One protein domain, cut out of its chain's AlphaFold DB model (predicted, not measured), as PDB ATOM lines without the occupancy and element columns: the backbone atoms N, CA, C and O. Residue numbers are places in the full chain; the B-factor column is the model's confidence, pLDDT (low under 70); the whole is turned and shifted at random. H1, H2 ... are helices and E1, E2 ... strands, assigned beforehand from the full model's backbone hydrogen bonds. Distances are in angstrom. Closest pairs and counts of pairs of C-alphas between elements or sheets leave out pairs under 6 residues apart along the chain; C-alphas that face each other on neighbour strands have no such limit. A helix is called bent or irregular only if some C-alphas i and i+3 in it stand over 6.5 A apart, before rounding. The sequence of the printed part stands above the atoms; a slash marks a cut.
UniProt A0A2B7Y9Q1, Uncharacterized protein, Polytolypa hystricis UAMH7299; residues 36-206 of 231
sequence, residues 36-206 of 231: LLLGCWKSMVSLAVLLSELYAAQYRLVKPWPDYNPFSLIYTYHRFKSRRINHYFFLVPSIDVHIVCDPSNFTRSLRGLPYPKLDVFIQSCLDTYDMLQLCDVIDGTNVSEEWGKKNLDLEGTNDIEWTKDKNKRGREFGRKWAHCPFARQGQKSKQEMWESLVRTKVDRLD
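This is residues 36 to 206 of the 231 residues of an uncharacterized protein of Polytolypa hystricis UAMH7299 (UniProt A0A2B7Y9Q1). The domain has two small lobes: at one end a cluster of helices, with H4 and H5 as a helical hairpin, H8 across them and H6 on H8, and at the other end a small sheet of three short strands, E1, E2 and E3, with the short helices H1 and H2 near E1. Between the lobes, the small strand hairpin E4 and E5 leads into H4 on one side, H7 runs from near the end of H4 to near H3 on another, and the long unnamed stretch of residues 91 to 105 passes through the middle. The printed part has 171 residues, with eight named helices and five named strands in the order H1 H2 E1 H3 E2 E3 E4 E5 H4 H5 H6 H7 H8; both sheets, E1 - E2 - E3 and E4 - E5, are antiparallel. The class is mostly helix, and the whole is compact, with a radius of gyration of the C-alphas of 17.3 A and a rounded outline spanning 48 by 42 by 34 A.

After residues 36 to 46, H1 takes residues 47 to 51, beginning at C-alpha 47 at (-4.900, -55.569, -40.011), and H2 takes residues 53 to 56. E1 is residues 59 to 62, H3 residues 73 to 76, E2 residues 79 to 82, 10.3 A long, and E3 residues 88 to 90. E4 is residues 106 to 108 and E5 residues 114 to 116. H4, residues 118 to 128, is 15.4 A long and ends at C-alpha 128 at (-13.422, -32.011, -40.391). H5 is residues 131 to 140, 14.0 A long, and H6 residues 145 to 151, 10.2 A long. H7, residues 160 to 173, is 19.8 A long. H8, residues 190 to 204, is 20.0 A long and ends at C-alpha 204 at (2.783, -18.408, -43.497); it is irregular, with C-alphas 199 and 202 7.6 A apart.

H1 only grazes the sheet of E1, E2 and E3; its closest C-alpha pair with E1 is Leu 50 and Tyr 59, 7.0 A apart. E1 and E3 are edge strands. Across E1 and E2, N 60 and O 81 are within hydrogen-bond range at 2.9 A; across the hairpin E2 and E3, N 80 and O 89 are at 2.8 A. In the hairpin E4 and E5, N 107 and O 115 are at 2.9 A. H4 and H5 touch, closest at the C-alphas of Cys 125 and Leu 134, 5.7 A, at a shallow tilt of 20 degrees, opposite ways. H8 touches H5, closest at the C-alphas of Asp 139 and Lys 201, 6.5 A, at a steep tilt of 56 degrees, the same way. With residues 190 to 194 alone H8 touches H4, closest at the C-alphas of Leu 126 and Lys 190, 5.8 A; at 71 degrees they are only just about perpendicular. With residues 194 to 199 alone H8 touches H6, closest at the C-alphas of Glu 145 and Glu 195, 6.3 A, at a steep tilt of 43 degrees, opposite ways. H7 is close to but not clearly touching H4, with the C-alphas of Thr 128 and Thr 163 6.8 A apart, and likewise H3, with those of Leu 73 and Gly 170 6.9 A apart. H2 is apart from H4 and H8, among others. Each O i to N i+4 pair is within hydrogen-bond range in H1, H4, H5, H6 and H7, and 8 of 11 are in H8; H2 and H3 are too short for such a pair.

The two C-alphas farthest apart are those of Glu 53 and Arg 199, 49.3 A. The printed part has no cut. The links E3 to E4, 15 residues, and H7 to H8, 16 residues, are long. The mean pLDDT of the printed part is 80.7; residues 36 to 45, 66 to 72, 111 to 113, 173 to 183 and 206 are under 70.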
ATOM      1  N   LEU A  36       0.115 -39.440 -41.205       39.50
ATOM      2  CA  LEU A  36      -1.247 -39.920 -40.917       39.50
ATOM      3  C   LEU A  36      -2.062 -40.287 -42.167       39.50
ATOM      4  O   LEU A  36      -3.120 -40.898 -42.039       39.50
ATOM      5  N   LEU A  37      -1.537 -40.051 -43.372       40.03
ATOM      6  CA  LEU A  37      -2.150 -40.510 -44.628       40.03
ATOM      7  C   LEU A  37      -1.671 -41.887 -45.110       40.03
ATOM      8  O   LEU A  37      -1.954 -42.284 -46.237       40.03
ATOM      9  N   LEU A  38      -0.977 -42.658 -44.268       42.78
ATOM     10  CA  LEU A  38      -0.424 -43.967 -44.649       42.78
ATOM     11  C   LEU A  38      -1.382 -45.162 -44.478       42.78
ATOM     12  O   LEU A  38      -0.942 -46.307 -44.553       42.78
ATOM     13  N   GLY A  39      -2.678 -44.935 -44.252       38.41
ATOM     14  CA  GLY A  39      -3.607 -46.011 -43.873       38.41
ATOM     15  C   GLY A  39      -4.942 -46.045 -44.602       38.41
ATOM     16  O   GLY A  39      -5.850 -46.738 -44.151       38.41
ATOM     17  N   CYS A  40      -5.111 -45.302 -45.694       32.69
ATOM     18  CA  CYS A  40      -6.418 -45.178 -46.321       32.69
ATOM     19  C   CYS A  40      -6.618 -46.271 -47.377       32.69
ATOM     20  O   CYS A  40      -6.318 -46.115 -48.558       32.69
ATOM     21  N   TRP A  41      -7.069 -47.431 -46.899       42.09
ATOM     22  CA  TRP A  41      -7.337 -48.594 -47.722       42.09
ATOM     23  C   TRP A  41      -8.574 -49.352 -47.205       42.09
ATOM     24  O   TRP A  41      -8.478 -50.057 -46.209       42.09
ATOM     25  N   LYS A  42      -9.737 -49.276 -47.878       33.53
ATOM     26  CA  LYS A  42     -10.881 -50.191 -47.604       33.53
ATOM     27  C   LYS A  42     -11.152 -51.246 -48.679       33.53
ATOM     28  O   LYS A  42     -12.145 -51.949 -48.581       33.53
ATOM     29  N   SER A  43     -10.238 -51.474 -49.619       39.50
ATOM     30  CA  SER A  43     -10.266 -52.686 -50.453       39.50
ATOM     31  C   SER A  43      -9.053 -53.623 -50.371       39.50
ATOM     32  O   SER A  43      -9.114 -54.694 -50.953       39.50
ATOM     33  N   MET A  44      -7.940 -53.303 -49.710       48.44
ATOM     34  CA  MET A  44      -6.677 -54.018 -49.993       48.44
ATOM     35  C   MET A  44      -5.471 -53.878 -48.996       48.44
ATOM     36  O   MET A  44      -4.456 -54.512 -49.251       48.44
ATOM     37  N   VAL A  45      -5.567 -53.246 -47.805       54.91
ATOM     38  CA  VAL A  45      -4.701 -53.590 -46.637       54.91
ATOM     39  C   VAL A  45      -5.475 -53.456 -45.314       54.91
ATOM     40  O   VAL A  45      -5.660 -52.362 -44.792       54.91
ATOM     41  N   SER A  46      -5.917 -54.582 -44.749       70.19
ATOM     42  CA  SER A  46      -6.477 -54.666 -43.392       70.19
ATOM     43  C   SER A  46      -5.400 -55.037 -42.363       70.19
ATOM     44  O   SER A  46      -4.286 -55.424 -42.723       70.19
ATOM     45  N   LEU A  47      -5.743 -54.993 -41.068       79.69
ATOM     46  CA  LEU A  47      -4.900 -55.569 -40.011       79.69
ATOM     47  C   LEU A  47      -4.485 -57.010 -40.357       79.69
ATOM     48  O   LEU A  47      -3.311 -57.348 -40.253       79.69
ATOM     49  N   ALA A  48      -5.427 -57.823 -40.841       81.00
ATOM     50  CA  ALA A  48      -5.155 -59.197 -41.255       81.00
ATOM     51  C   ALA A  48      -4.154 -59.268 -42.423       81.00
ATOM     52  O   ALA A  48      -3.277 -60.124 -42.420       81.00
ATOM     53  N   VAL A  49      -4.221 -58.337 -43.381       78.38
ATOM     54  CA  VAL A  49      -3.263 -58.274 -44.498       78.38
ATOM     55  C   VAL A  49      -1.858 -57.933 -44.002       78.38
ATOM     56  O   VAL A  49      -0.912 -58.621 -44.373       78.38
ATOM     57  N   LEU A  50      -1.688 -56.931 -43.131       80.06
ATOM     58  CA  LEU A  50      -0.352 -56.589 -42.608       80.06
ATOM     59  C   LEU A  50       0.242 -57.665 -41.699       80.06
ATOM     60  O   LEU A  50       1.463 -57.730 -41.557       80.06
ATOM     61  N   LEU A  51      -0.607 -58.484 -41.083       83.81
ATOM     62  CA  LEU A  51      -0.191 -59.631 -40.279       83.81
ATOM     63  C   LEU A  51      -0.001 -60.913 -41.105       83.81
ATOM     64  O   LEU A  51       0.533 -61.883 -40.575       83.81
ATOM     65  N   SER A  52      -0.401 -60.926 -42.381       83.94
ATOM     66  CA  SER A  52      -0.227 -62.080 -43.269       83.94
ATOM     67  C   SER A  52       1.246 -62.365 -43.567       83.94
ATOM     68  O   SER A  52       2.093 -61.470 -43.498       83.94
ATOM     69  N   GLU A  53       1.556 -63.599 -43.966       84.31
ATOM     70  CA  GLU A  53       2.927 -64.037 -44.269       84.31
ATOM     71  C   GLU A  53       3.626 -63.153 -45.314       84.31
ATOM     72  O   GLU A  53       4.800 -62.813 -45.153       84.31
ATOM     73  N   LEU A  54       2.879 -62.694 -46.327       80.00
ATOM     74  CA  LEU A  54       3.367 -61.802 -47.386       80.00
ATOM     75  C   LEU A  54       3.984 -60.508 -46.831       80.00
ATOM     76  O   LEU A  54       4.980 -60.002 -47.359       80.00
ATOM     77  N   TYR A  55       3.403 -59.972 -45.757       80.00
ATOM     78  CA  TYR A  55       3.786 -58.685 -45.179       80.00
ATOM     79  C   TYR A  55       4.520 -58.804 -43.841       80.00
ATOM     80  O   TYR A  55       5.249 -57.879 -43.477       80.00
ATOM     81  N   ALA A  56       4.447 -59.949 -43.158       84.25
ATOM     82  CA  ALA A  56       5.147 -60.214 -41.899       84.25
ATOM     83  C   ALA A  56       6.682 -60.124 -42.030       84.25
ATOM     84  O   ALA A  56       7.384 -59.790 -41.067       84.25
ATOM     85  N   ALA A  57       7.217 -60.375 -43.231       85.31
ATOM     86  CA  ALA A  57       8.634 -60.202 -43.553       85.31
ATOM     87  C   ALA A  57       9.052 -58.727 -43.728       85.31
ATOM     88  O   ALA A  57      10.237 -58.401 -43.615       85.31
ATOM     89  N   GLN A  58       8.100 -57.824 -43.977       83.75
ATOM     90  CA  GLN A  58       8.348 -56.403 -44.251       83.75
ATOM     91  C   GLN A  58       7.978 -55.509 -43.068       83.75
ATOM     92  O   GLN A  58       8.691 -54.546 -42.766       83.75
ATOM     93  N   TYR A  59       6.900 -55.853 -42.370       87.19
ATOM     94  CA  TYR A  59       6.337 -55.092 -41.267       87.19
ATOM     95  C   TYR A  59       6.187 -55.974 -40.034       87.19
ATOM     96  O   TYR A  59       6.047 -57.191 -40.111       87.19
ATOM     97  N   ARG A  60       6.234 -55.349 -38.863       90.56
ATOM     98  CA  ARG A  60       5.863 -55.993 -37.605       90.56
ATOM     99  C   ARG A  60       4.943 -55.080 -36.824       90.56
ATOM    100  O   ARG A  60       5.183 -53.869 -36.775       90.56
ATOM    101  N   LEU A  61       3.932 -55.667 -36.197       91.50
ATOM    102  CA  LEU A  61       3.133 -54.970 -35.203       91.50
ATOM    103  C   LEU A  61       4.048 -54.580 -34.037       91.50
ATOM    104  O   LEU A  61       4.897 -55.363 -33.603       91.50
ATOM    105  N   VAL A  62       3.917 -53.349 -33.562       91.06
ATOM    106  CA  VAL A  62       4.629 -52.866 -32.382       91.06
ATOM    107  C   VAL A  62       3.631 -52.473 -31.309       91.06
ATOM    108  O   VAL A  62       2.465 -52.207 -31.598       91.06
ATOM    109  N   LYS A  63       4.102 -52.450 -30.059       86.75
ATOM    110  CA  LYS A  63       3.277 -52.000 -28.940       86.75
ATOM    111  C   LYS A  63       2.709 -50.599 -29.240       86.75
ATOM    112  O   LYS A  63       3.411 -49.796 -29.874       86.75
ATOM    113  N   PRO A  64       1.471 -50.317 -28.794       76.69
ATOM    114  CA  PRO A  64       0.892 -48.984 -28.875       76.69
ATOM    115  C   PRO A  64       1.830 -47.926 -28.297       76.69
ATOM    116  O   PRO A  64       2.738 -48.234 -27.517       76.69
ATOM    117  N   TRP A  65       1.631 -46.676 -28.708       72.06
ATOM    118  CA  TRP A  65       2.403 -45.580 -28.135       72.06
ATOM    119  C   TRP A  65       2.155 -45.535 -26.614       72.06
ATOM    120  O   TRP A  65       0.993 -45.593 -26.211       72.06
ATOM    121  N   PRO A  66       3.209 -45.510 -25.774       68.44
ATOM    122  CA  PRO A  66       3.042 -45.593 -24.321       68.44
ATOM    123  C   PRO A  66       2.396 -44.331 -23.744       68.44
ATOM    124  O   PRO A  66       1.726 -44.402 -22.716       68.44
ATOM    125  N   ASP A  67       2.569 -43.195 -24.421       68.25
ATOM    126  CA  ASP A  67       2.053 -41.912 -23.966       68.25
ATOM    127  C   ASP A  67       0.638 -41.674 -24.491       68.25
ATOM    128  O   ASP A  67       0.379 -41.653 -25.699       68.25
ATOM    129  N   TYR A  68      -0.280 -41.452 -23.558       68.06
ATOM    130  CA  TYR A  68      -1.613 -40.962 -23.863       68.06
ATOM    131  C   TYR A  68      -1.522 -39.536 -24.414       68.06
ATOM    132  O   TYR A  68      -1.012 -38.635 -23.745       68.06
ATOM    133  N   ASN A  69      -2.058 -39.321 -25.615       66.00
ATOM    134  CA  ASN A  69      -2.284 -37.979 -26.133       66.00
ATOM    135  C   ASN A  69      -3.757 -37.610 -25.896       66.00
ATOM    136  O   ASN A  69      -4.624 -38.227 -26.518       66.00
ATOM    137  N   PRO A  70      -4.066 -36.605 -25.055       60.19
ATOM    138  CA  PRO A  70      -5.448 -36.196 -24.826       60.19
ATOM    139  C   PRO A  70      -6.155 -35.752 -26.106       60.19
ATOM    140  O   PRO A  70      -7.363 -35.872 -26.192       60.19
ATOM    141  N   PHE A  71      -5.426 -35.302 -27.122       62.53
ATOM    142  CA  PHE A  71      -5.975 -34.685 -28.325       62.53
ATOM    143  C   PHE A  71      -6.113 -35.640 -29.517       62.53
ATOM    144  O   PHE A  71      -6.510 -35.211 -30.598       62.53
ATOM    145  N   SER A  72      -5.767 -36.923 -29.369       69.25
ATOM    146  CA  SER A  72      -5.787 -37.870 -30.486       69.25
ATOM    147  C   SER A  72      -5.976 -39.310 -30.033       69.25
ATOM    148  O   SER A  72      -5.351 -39.752 -29.080       69.25
ATOM    149  N   LEU A  73      -6.755 -40.078 -30.796       75.06
ATOM    150  CA  LEU A  73      -6.912 -41.525 -30.614       75.06
ATOM    151  C   LEU A  73      -5.740 -42.337 -31.195       75.06
ATOM    152  O   LEU A  73      -5.794 -43.556 -31.234       75.06
ATOM    153  N   ILE A  74      -4.652 -41.695 -31.630       75.81
ATOM    154  CA  ILE A  74      -3.506 -42.380 -32.252       75.81
ATOM    155  C   ILE A  74      -2.906 -43.501 -31.384       75.81
ATOM    156  O   ILE A  74      -2.403 -44.490 -31.915       75.81
ATOM    157  N   TYR A  75      -2.991 -43.383 -30.056       76.19
ATOM    158  CA  TYR A  75      -2.506 -44.396 -29.114       76.19
ATOM    159  C   TYR A  75      -3.390 -45.657 -29.072       76.19
ATOM    160  O   TYR A  75      -2.947 -46.679 -28.554       76.19
ATOM    161  N   THR A  76      -4.614 -45.617 -29.611       78.25
ATOM    162  CA  THR A  76      -5.505 -46.788 -29.708       78.25
ATOM    163  C   THR A  76      -5.336 -47.549 -31.021       78.25
ATOM    164  O   THR A  76      -5.799 -48.683 -31.146       78.25
ATOM    165  N   TYR A  77      -4.670 -46.954 -32.011       82.75
ATOM    166  CA  TYR A  77      -4.527 -47.546 -33.334       82.75
ATOM    167  C   TYR A  77      -3.374 -48.547 -33.402       82.75
ATOM    168  O   TYR A  77      -2.343 -48.415 -32.736       82.75
ATOM    169  N   HIS A  78      -3.523 -49.538 -34.283       87.06
ATOM    170  CA  HIS A  78      -2.464 -50.503 -34.551       87.06
ATOM    171  C   HIS A  78      -1.269 -49.792 -35.183       87.06
ATOM    172  O   HIS A  78      -1.383 -49.159 -36.236       87.06
ATOM    173  N   ARG A  79      -0.111 -49.927 -34.539       86.75
ATOM    174  CA  ARG A  79       1.144 -49.328 -34.977       86.75
ATOM    175  C   ARG A  79       2.055 -50.396 -35.557       86.75
ATOM    176  O   ARG A  79       2.272 -51.443 -34.951       86.75
ATOM    177  N   PHE A  80       2.652 -50.099 -36.699       87.62
ATOM    178  CA  PHE A  80       3.572 -50.988 -37.394       87.62
ATOM    179  C   PHE A  80       4.946 -50.350 -37.516       87.62
ATOM    180  O   PHE A  80       5.080 -49.130 -37.619       87.62
ATOM    181  N   LYS A  81       5.980 -51.190 -37.516       87.56
ATOM    182  CA  LYS A  81       7.353 -50.803 -37.847       87.56
ATOM    183  C   LYS A  81       7.809 -51.570 -39.078       87.56
ATOM    184  O   LYS A  81       7.651 -52.791 -39.131       87.56
ATOM    185  N   SER A  82       8.426 -50.878 -40.030       85.69
ATOM    186  CA  SER A  82       9.156 -51.560 -41.100       85.69
ATOM    187  C   SER A  82      10.394 -52.266 -40.543       85.69
ATOM    188  O   SER A  82      11.093 -51.747 -39.673       85.69
ATOM    189  N   ARG A  83      10.681 -53.475 -41.026       85.75
ATOM    190  CA  ARG A  83      11.834 -54.260 -40.566       85.75
ATOM    191  C   ARG A  83      13.169 -53.730 -41.096       85.75
ATOM    192  O   ARG A  83      14.164 -53.831 -40.390       85.75
ATOM    193  N   ARG A  84      13.192 -53.171 -42.313       82.38
ATOM    194  CA  ARG A  84      14.432 -52.766 -43.010       82.38
ATOM    195  C   ARG A  84      14.812 -51.299 -42.816       82.38
ATOM    196  O   ARG A  84      15.966 -50.942 -43.010       82.38
ATOM    197  N   ILE A  85      13.851 -50.455 -42.455       81.62
ATOM    198  CA  ILE A  85      14.052 -49.014 -42.277       81.62
ATOM    199  C   ILE A  85      13.431 -48.564 -40.956       81.62
ATOM    200  O   ILE A  85      12.433 -49.128 -40.507       81.62
ATOM    201  N   ASN A  86      14.006 -47.537 -40.325       82.50
ATOM    202  CA  ASN A  86      13.479 -46.984 -39.077       82.50
ATOM    203  C   ASN A  86      12.246 -46.100 -39.338       82.50
ATOM    204  O   ASN A  86      12.291 -44.884 -39.198       82.50
ATOM    205  N   HIS A  87      11.157 -46.737 -39.758       82.19
ATOM    206  CA  HIS A  87       9.898 -46.108 -40.133       82.19
ATOM    207  C   HIS A  87       8.741 -46.767 -39.382       82.19
ATOM    208  O   HIS A  87       8.653 -48.000 -39.327       82.19
ATOM    209  N   TYR A  88       7.855 -45.937 -38.835       84.94
ATOM    210  CA  TYR A  88       6.641 -46.357 -38.145       84.94
ATOM    211  C   TYR A  88       5.425 -45.727 -38.809       84.94
ATOM    212  O   TYR A  88       5.493 -44.583 -39.246       84.94
ATOM    213  N   PHE A  89       4.318 -46.458 -38.835       83.38
ATOM    214  CA  PHE A  89       3.038 -45.952 -39.319       83.38
ATOM    215  C   PHE A  89       1.883 -46.554 -38.517       83.38
ATOM    216  O   PHE A  89       2.059 -47.550 -37.807       83.38
ATOM    217  N   PHE A  90       0.710 -45.934 -38.627       84.00
ATOM    218  CA  PHE A  90      -0.509 -46.334 -37.933       84.00
ATOM    219  C   PHE A  90      -1.580 -46.724 -38.949       84.00
ATOM    220  O   PHE A  90      -1.700 -46.091 -39.997       84.00
ATOM    221  N   LEU A  91      -2.381 -47.737 -38.621       81.94
ATOM    222  CA  LEU A  91      -3.641 -47.971 -39.319       81.94
ATOM    223  C   LEU A  91      -4.722 -47.095 -38.692       81.94
ATOM    224  O   LEU A  91      -5.246 -47.418 -37.625       81.94
ATOM    225  N   VAL A  92      -5.033 -45.986 -39.357       81.31
ATOM    226  CA  VAL A  92      -6.062 -45.042 -38.917       81.31
ATOM    227  C   VAL A  92      -7.415 -45.462 -39.498       81.31
ATOM    228  O   VAL A  92      -7.517 -45.643 -40.714       81.31
ATOM    229  N   PRO A  93      -8.470 -45.620 -38.678       82.81
ATOM    230  CA  PRO A  93      -9.808 -45.889 -39.187       82.81
ATOM    231  C   PRO A  93     -10.267 -44.781 -40.139       82.81
ATOM    232  O   PRO A  93     -10.132 -43.600 -39.835       82.81
ATOM    233  N   SER A  94     -10.869 -45.136 -41.275       85.06
ATOM    234  CA  SER A  94     -11.282 -44.123 -42.263       85.06
ATOM    235  C   SER A  94     -12.328 -43.140 -41.718       85.06
ATOM    236  O   SER A  94     -12.338 -41.970 -42.084       85.06
ATOM    237  N   ILE A  95     -13.170 -43.606 -40.786       85.56
ATOM    238  CA  ILE A  95     -14.136 -42.775 -40.057       85.56
ATOM    239  C   ILE A  95     -13.449 -41.713 -39.198       85.56
ATOM    240  O   ILE A  95     -14.057 -40.713 -38.859       85.56
ATOM    241  N   ASP A  96     -12.188 -41.906 -38.833       81.69
ATOM    242  CA  ASP A  96     -11.454 -40.983 -37.979       81.69
ATOM    243  C   ASP A  96     -10.720 -39.888 -38.750       81.69
ATOM    244  O   ASP A  96     -10.223 -38.965 -38.109       81.69
ATOM    245  N   VAL A  97     -10.703 -39.979 -40.082       83.56
ATOM    246  CA  VAL A  97     -10.129 -38.989 -41.006       83.56
ATOM    247  C   VAL A  97     -11.145 -38.486 -42.035       83.56
ATOM    248  O   VAL A  97     -10.758 -37.778 -42.946       83.56
ATOM    249  N   HIS A  98     -12.427 -38.860 -41.927       89.56
ATOM    250  CA  HIS A  98     -13.481 -38.460 -42.879       89.56
ATOM    251  C   HIS A  98     -13.085 -38.714 -44.346       89.56
ATOM    252  O   HIS A  98     -13.168 -37.854 -45.209       89.56
ATOM    253  N   ILE A  99     -12.578 -39.918 -44.636       89.62
ATOM    254  CA  ILE A  99     -12.286 -40.330 -46.017       89.62
ATOM    255  C   ILE A  99     -13.066 -41.601 -46.328       89.62
ATOM    256  O   ILE A  99     -12.966 -42.622 -45.633       89.62
ATOM    257  N   VAL A 100     -13.839 -41.548 -47.413       89.25
ATOM    258  CA  VAL A 100     -14.476 -42.725 -47.998       89.25
ATOM    259  C   VAL A 100     -13.416 -43.500 -48.758       89.25
ATOM    260  O   VAL A 100     -12.844 -43.013 -49.734       89.25
ATOM    261  N   CYS A 101     -13.141 -44.717 -48.308       84.56
ATOM    262  CA  CYS A 101     -12.090 -45.521 -48.903       84.56
ATOM    263  C   CYS A 101     -12.567 -46.306 -50.143       84.56
ATOM    264  O   CYS A 101     -12.517 -47.537 -50.155       84.56
ATOM    265  N   ASP A 102     -13.010 -45.590 -51.173       87.00
ATOM    266  CA  ASP A 102     -13.274 -46.142 -52.503       87.00
ATOM    267  C   ASP A 102     -11.995 -46.098 -53.362       87.00
ATOM    268  O   ASP A 102     -11.287 -45.089 -53.305       87.00
ATOM    269  N   PRO A 103     -11.656 -47.133 -54.159       85.75
ATOM    270  CA  PRO A 103     -10.500 -47.094 -55.055       85.75
ATOM    271  C   PRO A 103     -10.415 -45.843 -55.945       85.75
ATOM    272  O   PRO A 103      -9.307 -45.375 -56.206       85.75
ATOM    273  N   SER A 104     -11.545 -45.262 -56.367       90.44
ATOM    274  CA  SER A 104     -11.587 -44.038 -57.175       90.44
ATOM    275  C   SER A 104     -11.065 -42.805 -56.441       90.44
ATOM    276  O   SER A 104     -10.691 -41.831 -57.096       90.44
ATOM    277  N   ASN A 105     -11.031 -42.826 -55.108       89.06
ATOM    278  CA  ASN A 105     -10.598 -41.710 -54.267       89.06
ATOM    279  C   ASN A 105      -9.091 -41.713 -53.995       89.06
ATOM    280  O   ASN A 105      -8.574 -40.766 -53.401       89.06
ATOM    281  N   PHE A 106      -8.375 -42.748 -54.439       86.19
ATOM    282  CA  PHE A 106      -6.938 -42.878 -54.233       86.19
ATOM    283  C   PHE A 106      -6.172 -42.786 -55.537       86.19
ATOM    284  O   PHE A 106      -6.626 -43.167 -56.613       86.19
ATOM    285  N   THR A 107      -4.947 -42.313 -55.402       84.88
ATOM    286  CA  THR A 107      -3.901 -42.466 -56.399       84.88
ATOM    287  C   THR A 107      -2.691 -43.123 -55.736       84.88
ATOM    288  O   THR A 107      -2.703 -43.419 -54.537       84.88
ATOM    289  N   ARG A 108      -1.657 -43.430 -56.515       76.00
ATOM    290  CA  ARG A 108      -0.467 -44.132 -56.039       76.00
ATOM    291  C   ARG A 108       0.784 -43.320 -56.284       76.00
ATOM    292  O   ARG A 108       0.947 -42.680 -57.314       76.00
ATOM    293  N   SER A 109       1.713 -43.434 -55.346       73.00
ATOM    294  CA  SER A 109       3.055 -42.882 -55.509       73.00
ATOM    295  C   SER A 109       3.854 -43.707 -56.511       73.00
ATOM    296  O   SER A 109       3.510 -44.853 -56.801       73.00
ATOM    297  N   LEU A 110       5.007 -43.181 -56.927       70.38
ATOM    298  CA  LEU A 110       5.992 -43.917 -57.732       70.38
ATOM    299  C   LEU A 110       6.421 -45.255 -57.100       70.38
ATOM    300  O   LEU A 110       6.904 -46.142 -57.791       70.38
ATOM    301  N   ARG A 111       6.256 -45.410 -55.779       64.31
ATOM    302  CA  ARG A 111       6.566 -46.643 -55.036       64.31
ATOM    303  C   ARG A 111       5.322 -47.477 -54.718       64.31
ATOM    304  O   ARG A 111       5.371 -48.346 -53.855       64.31
ATOM    305  N   GLY A 112       4.196 -47.181 -55.362       64.56
ATOM    306  CA  GLY A 112       2.938 -47.908 -55.222       64.56
ATOM    307  C   GLY A 112       2.140 -47.606 -53.949       64.56
ATOM    308  O   GLY A 112       1.049 -48.157 -53.802       64.56
ATOM    309  N   LEU A 113       2.634 -46.739 -53.051       68.88
ATOM    310  CA  LEU A 113       1.905 -46.361 -51.832       68.88
ATOM    311  C   LEU A 113       0.635 -45.584 -52.194       68.88
ATOM    312  O   LEU A 113       0.768 -44.581 -52.903       68.88
ATOM    313  N   PRO A 114      -0.552 -46.018 -51.735       73.38
ATOM    314  CA  PRO A 114      -1.787 -45.295 -51.973       73.38
ATOM    315  C   PRO A 114      -1.852 -44.046 -51.093       73.38
ATOM    316  O   PRO A 114      -1.468 -44.078 -49.924       73.38
ATOM    317  N   TYR A 115      -2.363 -42.961 -51.656       80.44
ATOM    318  CA  TYR A 115      -2.723 -41.749 -50.929       80.44
ATOM    319  C   TYR A 115      -4.005 -41.168 -51.530       80.44
ATOM    320  O   TYR A 115      -4.282 -41.407 -52.714       80.44
ATOM    321  N   PRO A 116      -4.835 -40.479 -50.727       87.81
ATOM    322  CA  PRO A 116      -6.041 -39.847 -51.247       87.81
ATOM    323  C   PRO A 116      -5.675 -38.867 -52.361       87.81
ATOM    324  O   PRO A 116      -4.629 -38.214 -52.307       87.81
ATOM    325  N   LYS A 117      -6.531 -38.759 -53.377       91.75
ATOM    326  CA  LYS A 117      -6.417 -37.675 -54.353       91.75
ATOM    327  C   LYS A 117      -6.476 -36.323 -53.635       91.75
ATOM    328  O   LYS A 117      -6.994 -36.214 -52.524       91.75
ATOM    329  N   LEU A 118      -5.890 -35.303 -54.257       91.94
ATOM    330  CA  LEU A 118      -5.691 -34.007 -53.613       91.94
ATOM    331  C   LEU A 118      -7.017 -33.344 -53.208       91.94
ATOM    332  O   LEU A 118      -7.139 -32.861 -52.088       91.94
ATOM    333  N   ASP A 119      -8.002 -33.370 -54.100       95.50
ATOM    334  CA  ASP A 119      -9.379 -32.924 -53.879       95.50
ATOM    335  C   ASP A 119     -10.045 -33.679 -52.723       95.50
ATOM    336  O   ASP A 119     -10.556 -33.051 -51.802       95.50
ATOM    337  N   VAL A 120      -9.937 -35.011 -52.700       95.06
ATOM    338  CA  VAL A 120     -10.480 -35.850 -51.617       95.06
ATOM    339  C   VAL A 120      -9.865 -35.485 -50.265       95.06
ATOM    340  O   VAL A 120     -10.572 -35.383 -49.264       95.06
ATOM    341  N   PHE A 121      -8.545 -35.293 -50.218       93.50
ATOM    342  CA  PHE A 121      -7.862 -34.956 -48.973       93.50
ATOM    343  C   PHE A 121      -8.211 -33.551 -48.476       93.50
ATOM    344  O   PHE A 121      -8.497 -33.371 -47.293       93.50
ATOM    345  N   ILE A 122      -8.224 -32.559 -49.370       95.06
ATOM    346  CA  ILE A 122      -8.594 -31.184 -49.015       95.06
ATOM    347  C   ILE A 122     -10.056 -31.124 -48.561       95.06
ATOM    348  O   ILE A 122     -10.344 -30.461 -47.564       95.06
ATOM    349  N   GLN A 123     -10.961 -31.844 -49.232       97.00
ATOM    350  CA  GLN A 123     -12.368 -31.913 -48.838       97.00
ATOM    351  C   GLN A 123     -12.522 -32.483 -47.425       97.00
ATOM    352  O   GLN A 123     -13.172 -31.866 -46.587       97.00
ATOM    353  N   SER A 124     -11.835 -33.585 -47.121       94.00
ATOM    354  CA  SER A 124     -11.781 -34.157 -45.770       94.00
ATOM    355  C   SER A 124     -11.296 -33.138 -44.725       94.00
ATOM    356  O   SER A 124     -11.888 -33.023 -43.651       94.00
ATOM    357  N   CYS A 125     -10.273 -32.331 -45.031       93.00
ATOM    358  CA  CYS A 125      -9.797 -31.288 -44.116       93.00
ATOM    359  C   CYS A 125     -10.849 -30.188 -43.883       93.00
ATOM    360  O   CYS A 125     -11.027 -29.733 -42.752       93.00
ATOM    361  N   LEU A 126     -11.567 -29.770 -44.933       95.38
ATOM    362  CA  LEU A 126     -12.657 -28.792 -44.834       95.38
ATOM    363  C   LEU A 126     -13.823 -29.336 -44.002       95.38
ATOM    364  O   LEU A 126     -14.294 -28.664 -43.083       95.38
ATOM    365  N   ASP A 127     -14.250 -30.566 -44.279       94.88
ATOM    366  CA  ASP A 127     -15.384 -31.202 -43.611       94.88
ATOM    367  C   ASP A 127     -15.087 -31.462 -42.127       94.88
ATOM    368  O   ASP A 127     -15.967 -31.332 -41.278       94.88
ATOM    369  N   THR A 128     -13.834 -31.753 -41.780       90.12
ATOM    370  CA  THR A 128     -13.422 -32.011 -40.391       90.12
ATOM    371  C   THR A 128     -13.009 -30.761 -39.618       90.12
ATOM    372  O   THR A 128     -12.847 -30.832 -38.402       90.12
ATOM    373  N   TYR A 129     -12.893 -29.596 -40.264       90.56
ATOM    374  CA  TYR A 129     -12.281 -28.400 -39.667       90.56
ATOM    375  C   TYR A 129     -10.803 -28.622 -39.272       90.56
ATOM    376  O   TYR A 129     -10.311 -28.088 -38.272       90.56
ATOM    377  N   ASP A 130     -10.054 -29.407 -40.051       87.69
ATOM    378  CA  ASP A 130      -8.612 -29.589 -39.855       87.69
ATOM    379  C   ASP A 130      -7.821 -28.445 -40.502       87.69
ATOM    380  O   ASP A 130      -7.207 -28.573 -41.562       87.69
ATOM    381  N   MET A 131      -7.834 -27.289 -39.835       86.56
ATOM    382  CA  MET A 131      -7.132 -26.092 -40.309       86.56
ATOM    383  C   MET A 131      -5.613 -26.283 -40.390       86.56
ATOM    384  O   MET A 131      -4.964 -25.586 -41.165       86.56
ATOM    385  N   LEU A 132      -5.036 -27.201 -39.607       84.50
ATOM    386  CA  LEU A 132      -3.595 -27.445 -39.630       84.50
ATOM    387  C   LEU A 132      -3.213 -28.190 -40.907       84.50
ATOM    388  O   LEU A 132      -2.347 -27.726 -41.645       84.50
ATOM    389  N   GLN A 133      -3.894 -29.299 -41.197       84.50
ATOM    390  CA  GLN A 133      -3.653 -30.047 -42.429       84.50
ATOM    391  C   GLN A 133      -4.043 -29.271 -43.674       84.50
ATOM    392  O   GLN A 133      -3.333 -29.345 -44.678       84.50
ATOM    393  N   LEU A 134      -5.099 -28.463 -43.592       90.25
ATOM    394  CA  LEU A 134      -5.481 -27.576 -44.680       90.25
ATOM    395  C   LEU A 134      -4.388 -26.531 -44.977       90.25
ATOM    396  O   LEU A 134      -4.086 -26.293 -46.145       90.25
ATOM    397  N   CYS A 135      -3.734 -25.958 -43.956       88.81
ATOM    398  CA  CYS A 135      -2.561 -25.098 -44.167       88.81
ATOM    399  C   CYS A 135      -1.406 -25.869 -44.816       88.81
ATOM    400  O   CYS A 135      -0.894 -25.440 -45.849       88.81
ATOM    401  N   ASP A 136      -1.027 -27.020 -44.250       85.31
ATOM    402  CA  ASP A 136       0.114 -27.815 -44.719       85.31
ATOM    403  C   ASP A 136      -0.035 -28.224 -46.194       85.31
ATOM    404  O   ASP A 136       0.927 -28.162 -46.968       85.31
ATOM    405  N   VAL A 137      -1.241 -28.625 -46.613       87.88
ATOM    406  CA  VAL A 137      -1.499 -29.015 -48.005       87.88
ATOM    407  C   VAL A 137      -1.529 -27.814 -48.944       87.88
ATOM    408  O   VAL A 137      -0.942 -27.892 -50.024       87.88
ATOM    409  N   ILE A 138      -2.128 -26.685 -48.553       88.75
ATOM    410  CA  ILE A 138      -2.129 -25.453 -49.362       88.75
ATOM    411  C   ILE A 138      -0.699 -24.923 -49.540       88.75
ATOM    412  O   ILE A 138      -0.320 -24.492 -50.632       88.75
ATOM    413  N   ASP A 139       0.116 -24.993 -48.489       84.62
ATOM    414  CA  ASP A 139       1.500 -24.514 -48.489       84.62
ATOM    415  C   ASP A 139       2.434 -25.470 -49.237       84.62
ATOM    416  O   ASP A 139       3.388 -25.040 -49.894       84.62
ATOM    417  N   GLY A 140       2.153 -26.770 -49.169       81.94
ATOM    418  CA  GLY A 140       2.868 -27.801 -49.907       81.94
ATOM    419  C   GLY A 140       2.559 -27.800 -51.404       81.94
ATOM    420  O   GLY A 140       3.448 -28.039 -52.220       81.94
ATOM    421  N   THR A 141       1.321 -27.500 -51.782       82.81
ATOM    422  CA  THR A 141       0.860 -27.544 -53.176       82.81
ATOM    423  C   THR A 141       0.831 -26.154 -53.817       82.81
ATOM    424  O   THR A 141       1.222 -25.163 -53.204       82.81
ATOM    425  N   ASN A 142       0.416 -26.066 -55.083       81.00
ATOM    426  CA  ASN A 142       0.218 -24.794 -55.785       81.00
ATOM    427  C   ASN A 142      -1.239 -24.622 -56.243       81.00
ATOM    428  O   ASN A 142      -1.514 -24.283 -57.390       81.00
ATOM    429  N   VAL A 143      -2.175 -24.953 -55.355       89.06
ATOM    430  CA  VAL A 143      -3.611 -24.784 -55.595       89.06
ATOM    431  C   VAL A 143      -3.996 -23.304 -55.516       89.06
ATOM    432  O   VAL A 143      -3.543 -22.591 -54.620       89.06
ATOM    433  N   SER A 144      -4.821 -22.845 -56.460       90.94
ATOM    434  CA  SER A 144      -5.382 -21.489 -56.477       90.94
ATOM    435  C   SER A 144      -6.810 -21.468 -55.929       90.94
ATOM    436  O   SER A 144      -7.434 -22.517 -55.755       90.94
ATOM    437  N   GLU A 145      -7.369 -20.279 -55.699       93.62
ATOM    438  CA  GLU A 145      -8.774 -20.153 -55.293       93.62
ATOM    439  C   GLU A 145      -9.719 -20.796 -56.322       93.62
ATOM    440  O   GLU A 145     -10.640 -21.526 -55.953       93.62
ATOM    441  N   GLU A 146      -9.456 -20.575 -57.613       95.50
ATOM    442  CA  GLU A 146     -10.203 -21.115 -58.755       95.50
ATOM    443  C   GLU A 146     -10.097 -22.634 -58.833       95.50
ATOM    444  O   GLU A 146     -11.082 -23.301 -59.153       95.50
ATOM    445  N   TRP A 147      -8.924 -23.191 -58.508       96.50
ATOM    446  CA  TRP A 147      -8.767 -24.636 -58.407       96.50
ATOM    447  C   TRP A 147      -9.741 -25.205 -57.373       96.50
ATOM    448  O   TRP A 147     -10.426 -26.182 -57.667       96.50
ATOM    449  N   GLY A 148      -9.870 -24.568 -56.206       96.25
ATOM    450  CA  GLY A 148     -10.821 -25.009 -55.184       96.25
ATOM    451  C   GLY A 148     -12.267 -24.923 -55.657       96.25
ATOM    452  O   GLY A 148     -12.995 -25.902 -55.553       96.25
ATOM    453  N   LYS A 149     -12.661 -23.806 -56.283       96.50
ATOM    454  CA  LYS A 149     -14.019 -23.626 -56.840       96.50
ATOM    455  C   LYS A 149     -14.390 -24.682 -57.887       96.50
ATOM    456  O   LYS A 149     -15.564 -24.982 -58.055       96.50
ATOM    457  N   LYS A 150     -13.403 -25.215 -58.612       97.69
ATOM    458  CA  LYS A 150     -13.611 -26.236 -59.645       97.69
ATOM    459  C   LYS A 150     -13.633 -27.666 -59.094       97.69
ATOM    460  O   LYS A 150     -14.305 -28.508 -59.680       97.69
ATOM    461  N   ASN A 151     -12.855 -27.957 -58.050       97.12
ATOM    462  CA  ASN A 151     -12.572 -29.334 -57.624       97.12
ATOM    463  C   ASN A 151     -13.131 -29.696 -56.241       97.12
ATOM    464  O   ASN A 151     -13.121 -30.872 -55.894       97.12
ATOM    465  N   LEU A 152     -13.583 -28.724 -55.447       97.62
ATOM    466  CA  LEU A 152     -14.059 -28.934 -54.080       97.62
ATOM    467  C   LEU A 152     -15.538 -28.576 -53.962       97.62
ATOM    468  O   LEU A 152     -16.019 -27.649 -54.614       97.62
ATOM    469  N   ASP A 153     -16.230 -29.257 -53.054       97.56
ATOM    470  CA  ASP A 153     -17.530 -28.814 -52.577       97.56
ATOM    471  C   ASP A 153     -17.328 -27.784 -51.455       97.56
ATOM    472  O   ASP A 153     -17.073 -28.118 -50.290       97.56
ATOM    473  N   LEU A 154     -17.427 -26.510 -51.835       97.56
ATOM    474  CA  LEU A 154     -17.306 -25.363 -50.937       97.56
ATOM    475  C   LEU A 154     -18.657 -24.888 -50.382       97.56
ATOM    476  O   LEU A 154     -18.669 -23.967 -49.562       97.56
ATOM    477  N   GLU A 155     -19.774 -25.484 -50.809       96.88
ATOM    478  CA  GLU A 155     -21.103 -25.089 -50.352       96.88
ATOM    479  C   GLU A 155     -21.344 -25.547 -48.906       96.88
ATOM    480  O   GLU A 155     -20.954 -26.637 -48.488       96.88
ATOM    481  N   GLY A 156     -21.993 -24.697 -48.112       95.38
ATOM    482  CA  GLY A 156     -22.352 -25.020 -46.736       95.38
ATOM    483  C   GLY A 156     -21.178 -24.976 -45.751       95.38
ATOM    484  O   GLY A 156     -20.254 -24.163 -45.856       95.38
ATOM    485  N   THR A 157     -21.260 -25.816 -44.719       95.81
ATOM    486  CA  THR A 157     -20.343 -25.801 -43.569       95.81
ATOM    487  C   THR A 157     -19.635 -27.135 -43.379       95.81
ATOM    488  O   THR A 157     -20.020 -28.139 -43.969       95.81
ATOM    489  N   ASN A 158     -18.625 -27.151 -42.512       94.31
ATOM    490  CA  ASN A 158     -18.005 -28.380 -42.020       94.31
ATOM    491  C   ASN A 158     -19.024 -29.356 -41.388       94.31
ATOM    492  O   ASN A 158     -20.091 -28.956 -40.909       94.31
ATOM    493  N   ASP A 159     -18.665 -30.639 -41.350       94.31
ATOM    494  CA  ASP A 159     -19.495 -31.742 -40.872       94.31
ATOM    495  C   ASP A 159     -19.521 -31.798 -39.333       94.31
ATOM    496  O   ASP A 159     -18.650 -32.345 -38.637       94.31
ATOM    497  N   ILE A 160     -20.571 -31.195 -38.776       91.69
ATOM    498  CA  ILE A 160     -20.798 -31.146 -37.331       91.69
ATOM    499  C   ILE A 160     -21.243 -32.499 -36.775       91.69
ATOM    500  O   ILE A 160     -20.965 -32.792 -35.607       91.69
ATOM    501  N   GLU A 161     -21.926 -33.328 -37.562       92.12
ATOM    502  CA  GLU A 161     -22.390 -34.639 -37.105       92.12
ATOM    503  C   GLU A 161     -21.211 -35.581 -36.914       92.12
ATOM    504  O   GLU A 161     -21.036 -36.127 -35.819       92.12
ATOM    505  N   TRP A 162     -20.331 -35.658 -37.914       91.06
ATOM    506  CA  TRP A 162     -19.064 -36.364 -37.798       91.06
ATOM    507  C   TRP A 162     -18.259 -35.865 -36.604       91.06
ATOM    508  O   TRP A 162     -17.755 -36.654 -35.804       91.06
ATOM    509  N   THR A 163     -18.188 -34.546 -36.428       87.31
ATOM    510  CA  THR A 163     -17.462 -33.933 -35.318       87.31
ATOM    511  C   THR A 163     -18.028 -34.350 -33.955       87.31
ATOM    512  O   THR A 163     -17.278 -34.641 -33.015       87.31
ATOM    513  N   LYS A 164     -19.356 -34.375 -33.804       87.44
ATOM    514  CA  LYS A 164     -20.026 -34.820 -32.573       87.44
ATOM    515  C   LYS A 164     -19.748 -36.294 -32.301       87.44
ATOM    516  O   LYS A 164     -19.418 -36.638 -31.165       87.44
ATOM    517  N   ASP A 165     -19.836 -37.129 -33.330       87.69
ATOM    518  CA  ASP A 165     -19.606 -38.569 -33.251       87.69
ATOM    519  C   ASP A 165     -18.136 -38.897 -32.924       87.69
ATOM    520  O   ASP A 165     -17.846 -39.626 -31.973       87.69
ATOM    521  N   LYS A 166     -17.180 -38.241 -33.592       82.75
ATOM    522  CA  LYS A 166     -15.742 -38.340 -33.298       82.75
ATOM    523  C   LYS A 166     -15.430 -37.960 -31.851       82.75
ATOM    524  O   LYS A 166     -14.722 -38.692 -31.158       82.75
ATOM    525  N   ASN A 167     -15.981 -36.842 -31.374       81.38
ATOM    526  CA  ASN A 167     -15.813 -36.405 -29.987       81.38
ATOM    527  C   ASN A 167     -16.498 -37.358 -28.992       81.38
ATOM    528  O   ASN A 167     -16.002 -37.539 -27.882       81.38
ATOM    529  N   LYS A 168     -17.636 -37.965 -29.358       84.12
ATOM    530  CA  LYS A 168     -18.312 -38.983 -28.543       84.12
ATOM    531  C   LYS A 168     -17.427 -40.216 -28.379       84.12
ATOM    532  O   LYS A 168     -17.135 -40.565 -27.238       84.12
ATOM    533  N   ARG A 169     -16.913 -40.781 -29.481       80.31
ATOM    534  CA  ARG A 169     -15.934 -41.881 -29.439       80.31
ATOM    535  C   ARG A 169     -14.730 -41.504 -28.585       80.31
ATOM    536  O   ARG A 169     -14.348 -42.249 -27.695       80.31
ATOM    537  N   GLY A 170     -14.179 -40.308 -28.789       76.31
ATOM    538  CA  GLY A 170     -13.086 -39.785 -27.973       76.31
ATOM    539  C   GLY A 170     -13.358 -39.891 -26.468       76.31
ATOM    540  O   GLY A 170     -12.536 -40.433 -25.730       76.31
ATOM    541  N   ARG A 171     -14.526 -39.416 -26.017       76.62
ATOM    542  CA  ARG A 171     -14.931 -39.464 -24.600       76.62
ATOM    543  C   ARG A 171     -15.136 -40.885 -24.076       76.62
ATOM    544  O   ARG A 171     -14.822 -41.137 -22.916       76.62
ATOM    545  N   GLU A 172     -15.668 -41.784 -24.899       78.25
ATOM    546  CA  GLU A 172     -15.859 -43.199 -24.547       78.25
ATOM    547  C   GLU A 172     -14.514 -43.932 -24.401       78.25
ATOM    548  O   GLU A 172     -14.360 -44.761 -23.507       78.25
ATOM    549  N   PHE A 173     -13.517 -43.583 -25.223       68.31
ATOM    550  CA  PHE A 173     -12.185 -44.197 -25.222       68.31
ATOM    551  C   PHE A 173     -11.179 -43.567 -24.236       68.31
ATOM    552  O   PHE A 173     -10.206 -44.227 -23.866       68.31
ATOM    553  N   GLY A 174     -11.357 -42.311 -23.809       62.41
ATOM    554  CA  GLY A 174     -10.395 -41.597 -22.960       62.41
ATOM    555  C   GLY A 174     -11.040 -40.508 -22.097       62.41
ATOM    556  O   GLY A 174     -11.836 -39.694 -22.562       62.41
ATOM    557  N   ARG A 175     -10.699 -40.475 -20.801       56.12
ATOM    558  CA  ARG A 175     -11.285 -39.530 -19.835       56.12
ATOM    559  C   ARG A 175     -10.981 -38.060 -20.195       56.12
ATOM    560  O   ARG A 175      -9.841 -37.679 -20.448       56.12
ATOM    561  N   LYS A 176     -12.026 -37.231 -20.092       48.06
ATOM    562  CA  LYS A 176     -12.087 -35.752 -19.988       48.06
ATOM    563  C   LYS A 176     -11.514 -34.864 -21.107       48.06
ATOM    564  O   LYS A 176     -11.974 -33.731 -21.175       48.06
ATOM    565  N   TRP A 177     -10.607 -35.314 -21.980       46.84
ATOM    566  CA  TRP A 177      -9.893 -34.378 -22.878       46.84
ATOM    567  C   TRP A 177      -9.794 -34.763 -24.353       46.84
ATOM    568  O   TRP A 177      -9.113 -34.061 -25.089       46.84
ATOM    569  N   ALA A 178     -10.523 -35.790 -24.799       48.91
ATOM    570  CA  ALA A 178     -10.561 -36.249 -26.190       48.91
ATOM    571  C   ALA A 178     -11.322 -35.309 -27.148       48.91
ATOM    572  O   ALA A 178     -12.155 -35.739 -27.945       48.91
ATOM    573  N   HIS A 179     -11.054 -34.010 -27.052       51.66
ATOM    574  CA  HIS A 179     -11.382 -33.055 -28.091       51.66
ATOM    575  C   HIS A 179     -10.243 -33.101 -29.096       51.66
ATOM    576  O   HIS A 179      -9.148 -32.614 -28.825       51.66
ATOM    577  N   CYS A 180     -10.491 -33.710 -30.253       54.16
ATOM    578  CA  CYS A 180      -9.577 -33.526 -31.366       54.16
ATOM    579  C   CYS A 180      -9.555 -32.013 -31.669       54.16
ATOM    580  O   CYS A 180     -10.630 -31.435 -31.863       54.16
ATOM    581  N   PRO A 181      -8.389 -31.340 -31.691       56.91
ATOM    582  CA  PRO A 181      -8.306 -29.922 -32.052       56.91
ATOM    583  C   PRO A 181      -8.875 -29.666 -33.457       56.91
ATOM    584  O   PRO A 181      -9.311 -28.558 -33.756       56.91
ATOM    585  N   PHE A 182      -8.953 -30.731 -34.257       59.75
ATOM    586  CA  PHE A 182      -9.505 -30.825 -35.605       59.75
ATOM    587  C   PHE A 182     -10.908 -31.469 -35.622       59.75
ATOM    588  O   PHE A 182     -11.269 -32.161 -36.558       59.75
ATOM    589  N   ALA A 183     -11.675 -31.366 -34.533       62.84
ATOM    590  CA  ALA A 183     -13.087 -31.764 -34.468       62.84
ATOM    591  C   ALA A 183     -13.856 -30.716 -33.654       62.84
ATOM    592  O   ALA A 183     -14.438 -30.984 -32.590       62.84
ATOM    593  N   ARG A 184     -13.800 -29.469 -34.130       70.88
ATOM    594  CA  ARG A 184     -14.463 -28.336 -33.486       70.88
ATOM    595  C   ARG A 184     -15.947 -28.342 -33.838       70.88
ATOM    596  O   ARG A 184     -16.311 -28.235 -34.997       70.88
ATOM    597  N   GLN A 185     -16.814 -28.383 -32.826       73.88
ATOM    598  CA  GLN A 185     -18.277 -28.390 -33.014       73.88
ATOM    599  C   GLN A 185     -18.857 -27.057 -33.527       73.88
ATOM    600  O   GLN A 185     -20.070 -26.931 -33.665       73.88
ATOM    601  N   GLY A 186     -18.014 -26.050 -33.764       82.62
ATOM    602  CA  GLY A 186     -18.447 -24.779 -34.333       82.62
ATOM    603  C   GLY A 186     -18.619 -24.906 -35.840       82.62
ATOM    604  O   GLY A 186     -17.720 -25.409 -36.511       82.62
ATOM    605  N   GLN A 187     -19.745 -24.413 -36.350       89.12
ATOM    606  CA  GLN A 187     -19.989 -24.315 -37.786       89.12
ATOM    607  C   GLN A 187     -19.103 -23.247 -38.415       89.12
ATOM    608  O   GLN A 187     -18.991 -22.125 -37.908       89.12
ATOM    609  N   LYS A 188     -18.470 -23.617 -39.523       93.12
ATOM    610  CA  LYS A 188     -17.607 -22.762 -40.323       93.12
ATOM    611  C   LYS A 188     -17.859 -23.016 -41.799       93.12
ATOM    612  O   LYS A 188     -17.963 -24.164 -42.220       93.12
ATOM    613  N   SER A 189     -17.981 -21.927 -42.554       96.56
ATOM    614  CA  SER A 189     -18.171 -21.974 -44.000       96.56
ATOM    615  C   SER A 189     -16.947 -22.605 -44.659       96.56
ATOM    616  O   SER A 189     -15.817 -22.172 -44.412       96.56
ATOM    617  N   LYS A 190     -17.168 -23.632 -45.491       97.12
ATOM    618  CA  LYS A 190     -16.086 -24.289 -46.241       97.12
ATOM    619  C   LYS A 190     -15.419 -23.304 -47.194       97.12
ATOM    620  O   LYS A 190     -14.192 -23.240 -47.253       97.12
ATOM    621  N   GLN A 191     -16.221 -22.468 -47.849       97.19
ATOM    622  CA  GLN A 191     -15.732 -21.396 -48.703       97.19
ATOM    623  C   GLN A 191     -14.847 -20.396 -47.944       97.19
ATOM    624  O   GLN A 191     -13.745 -20.099 -48.397       97.19
ATOM    625  N   GLU A 192     -15.279 -19.903 -46.778       95.94
ATOM    626  CA  GLU A 192     -14.481 -18.944 -45.997       95.94
ATOM    627  C   GLU A 192     -13.153 -19.553 -45.529       95.94
ATOM    628  O   GLU A 192     -12.110 -18.897 -45.589       95.94
ATOM    629  N   MET A 193     -13.169 -20.813 -45.079       95.12
ATOM    630  CA  MET A 193     -11.952 -21.529 -44.684       95.12
ATOM    631  C   MET A 193     -10.976 -21.655 -45.853       95.12
ATOM    632  O   MET A 193      -9.800 -21.331 -45.705       95.12
ATOM    633  N   TRP A 194     -11.472 -22.078 -47.015       96.56
ATOM    634  CA  TRP A 194     -10.663 -22.220 -48.219       96.56
ATOM    635  C   TRP A 194     -10.056 -20.885 -48.665       96.56
ATOM    636  O   TRP A 194      -8.834 -20.751 -48.753       96.56
ATOM    637  N   GLU A 195     -10.897 -19.877 -48.900       95.44
ATOM    638  CA  GLU A 195     -10.456 -18.587 -49.430       95.44
ATOM    639  C   GLU A 195      -9.498 -17.877 -48.470       95.44
ATOM    640  O   GLU A 195      -8.480 -17.334 -48.903       95.44
ATOM    641  N   SER A 196      -9.774 -17.907 -47.161       94.31
ATOM    642  CA  SER A 196      -8.899 -17.265 -46.175       94.31
ATOM    643  C   SER A 196      -7.497 -17.872 -46.166       94.31
ATOM    644  O   SER A 196      -6.514 -17.129 -46.147       94.31
ATOM    645  N   LEU A 197      -7.374 -19.200 -46.233       92.56
ATOM    646  CA  LEU A 197      -6.073 -19.866 -46.190       92.56
ATOM    647  C   LEU A 197      -5.291 -19.738 -47.493       92.56
ATOM    648  O   LEU A 197      -4.072 -19.554 -47.441       92.56
ATOM    649  N   VAL A 198      -5.958 -19.798 -48.647       91.62
ATOM    650  CA  VAL A 198      -5.292 -19.607 -49.942       91.62
ATOM    651  C   VAL A 198      -4.773 -18.172 -50.074       91.62
ATOM    652  O   VAL A 198      -3.610 -17.981 -50.429       91.62
ATOM    653  N   ARG A 199      -5.570 -17.161 -49.691       91.62
ATOM    654  CA  ARG A 199      -5.171 -15.738 -49.752       91.62
ATOM    655  C   ARG A 199      -4.018 -15.392 -48.817       91.62
ATOM    656  O   ARG A 199      -3.138 -14.620 -49.184       91.62
ATOM    657  N   THR A 200      -3.994 -15.987 -47.627       88.00
ATOM    658  CA  THR A 200      -2.972 -15.721 -46.593       88.00
ATOM    659  C   THR A 200      -1.755 -16.644 -46.687       88.00
ATOM    660  O   THR A 200      -0.921 -16.676 -45.785       88.00
ATOM    661  N   LYS A 201      -1.604 -17.404 -47.782       83.06
ATOM    662  CA  LYS A 201      -0.462 -18.311 -47.984       83.06
ATOM    663  C   LYS A 201       0.893 -17.618 -47.849       83.06
ATOM    664  O   LYS A 201       1.830 -18.195 -47.305       83.06
ATOM    665  N   VAL A 202       0.989 -16.370 -48.300       78.50
ATOM    666  CA  VAL A 202       2.215 -15.567 -48.190       78.50
ATOM    667  C   VAL A 202       2.557 -15.238 -46.733       78.50
ATOM    668  O   VAL A 202       3.734 -15.125 -46.409       78.50
ATOM    669  N   ASP A 203       1.572 -15.146 -45.842       80.50
ATOM    670  CA  ASP A 203       1.791 -14.790 -44.434       80.50
ATOM    671  C   ASP A 203       2.386 -15.950 -43.623       80.50
ATOM    672  O   ASP A 203       2.999 -15.737 -42.578       80.50
ATOM    673  N   ARG A 204       2.238 -17.187 -44.115       79.19
ATOM    674  CA  ARG A 204       2.783 -18.408 -43.497       79.19
ATOM    675  C   ARG A 204       4.207 -18.734 -43.952       79.19
ATOM    676  O   ARG A 204       4.763 -19.772 -43.592       79.19
ATOM    677  N   LEU A 205       4.811 -17.848 -44.739       71.50
ATOM    678  CA  LEU A 205       6.199 -17.962 -45.150       71.50
ATOM    679  C   LEU A 205       7.151 -17.749 -43.980       71.50
ATOM    680  O   LEU A 205       7.157 -16.696 -43.344       71.50
ATOM    681  N   ASP A 206       8.025 -18.727 -43.757       67.75
ATOM    682  CA  ASP A 206       9.174 -18.524 -42.884       67.75
ATOM    683  C   ASP A 206      10.120 -17.480 -43.503       67.75
ATOM    684  O   ASP A 206      10.418 -17.521 -44.701       67.75
TER     685      ASP A 206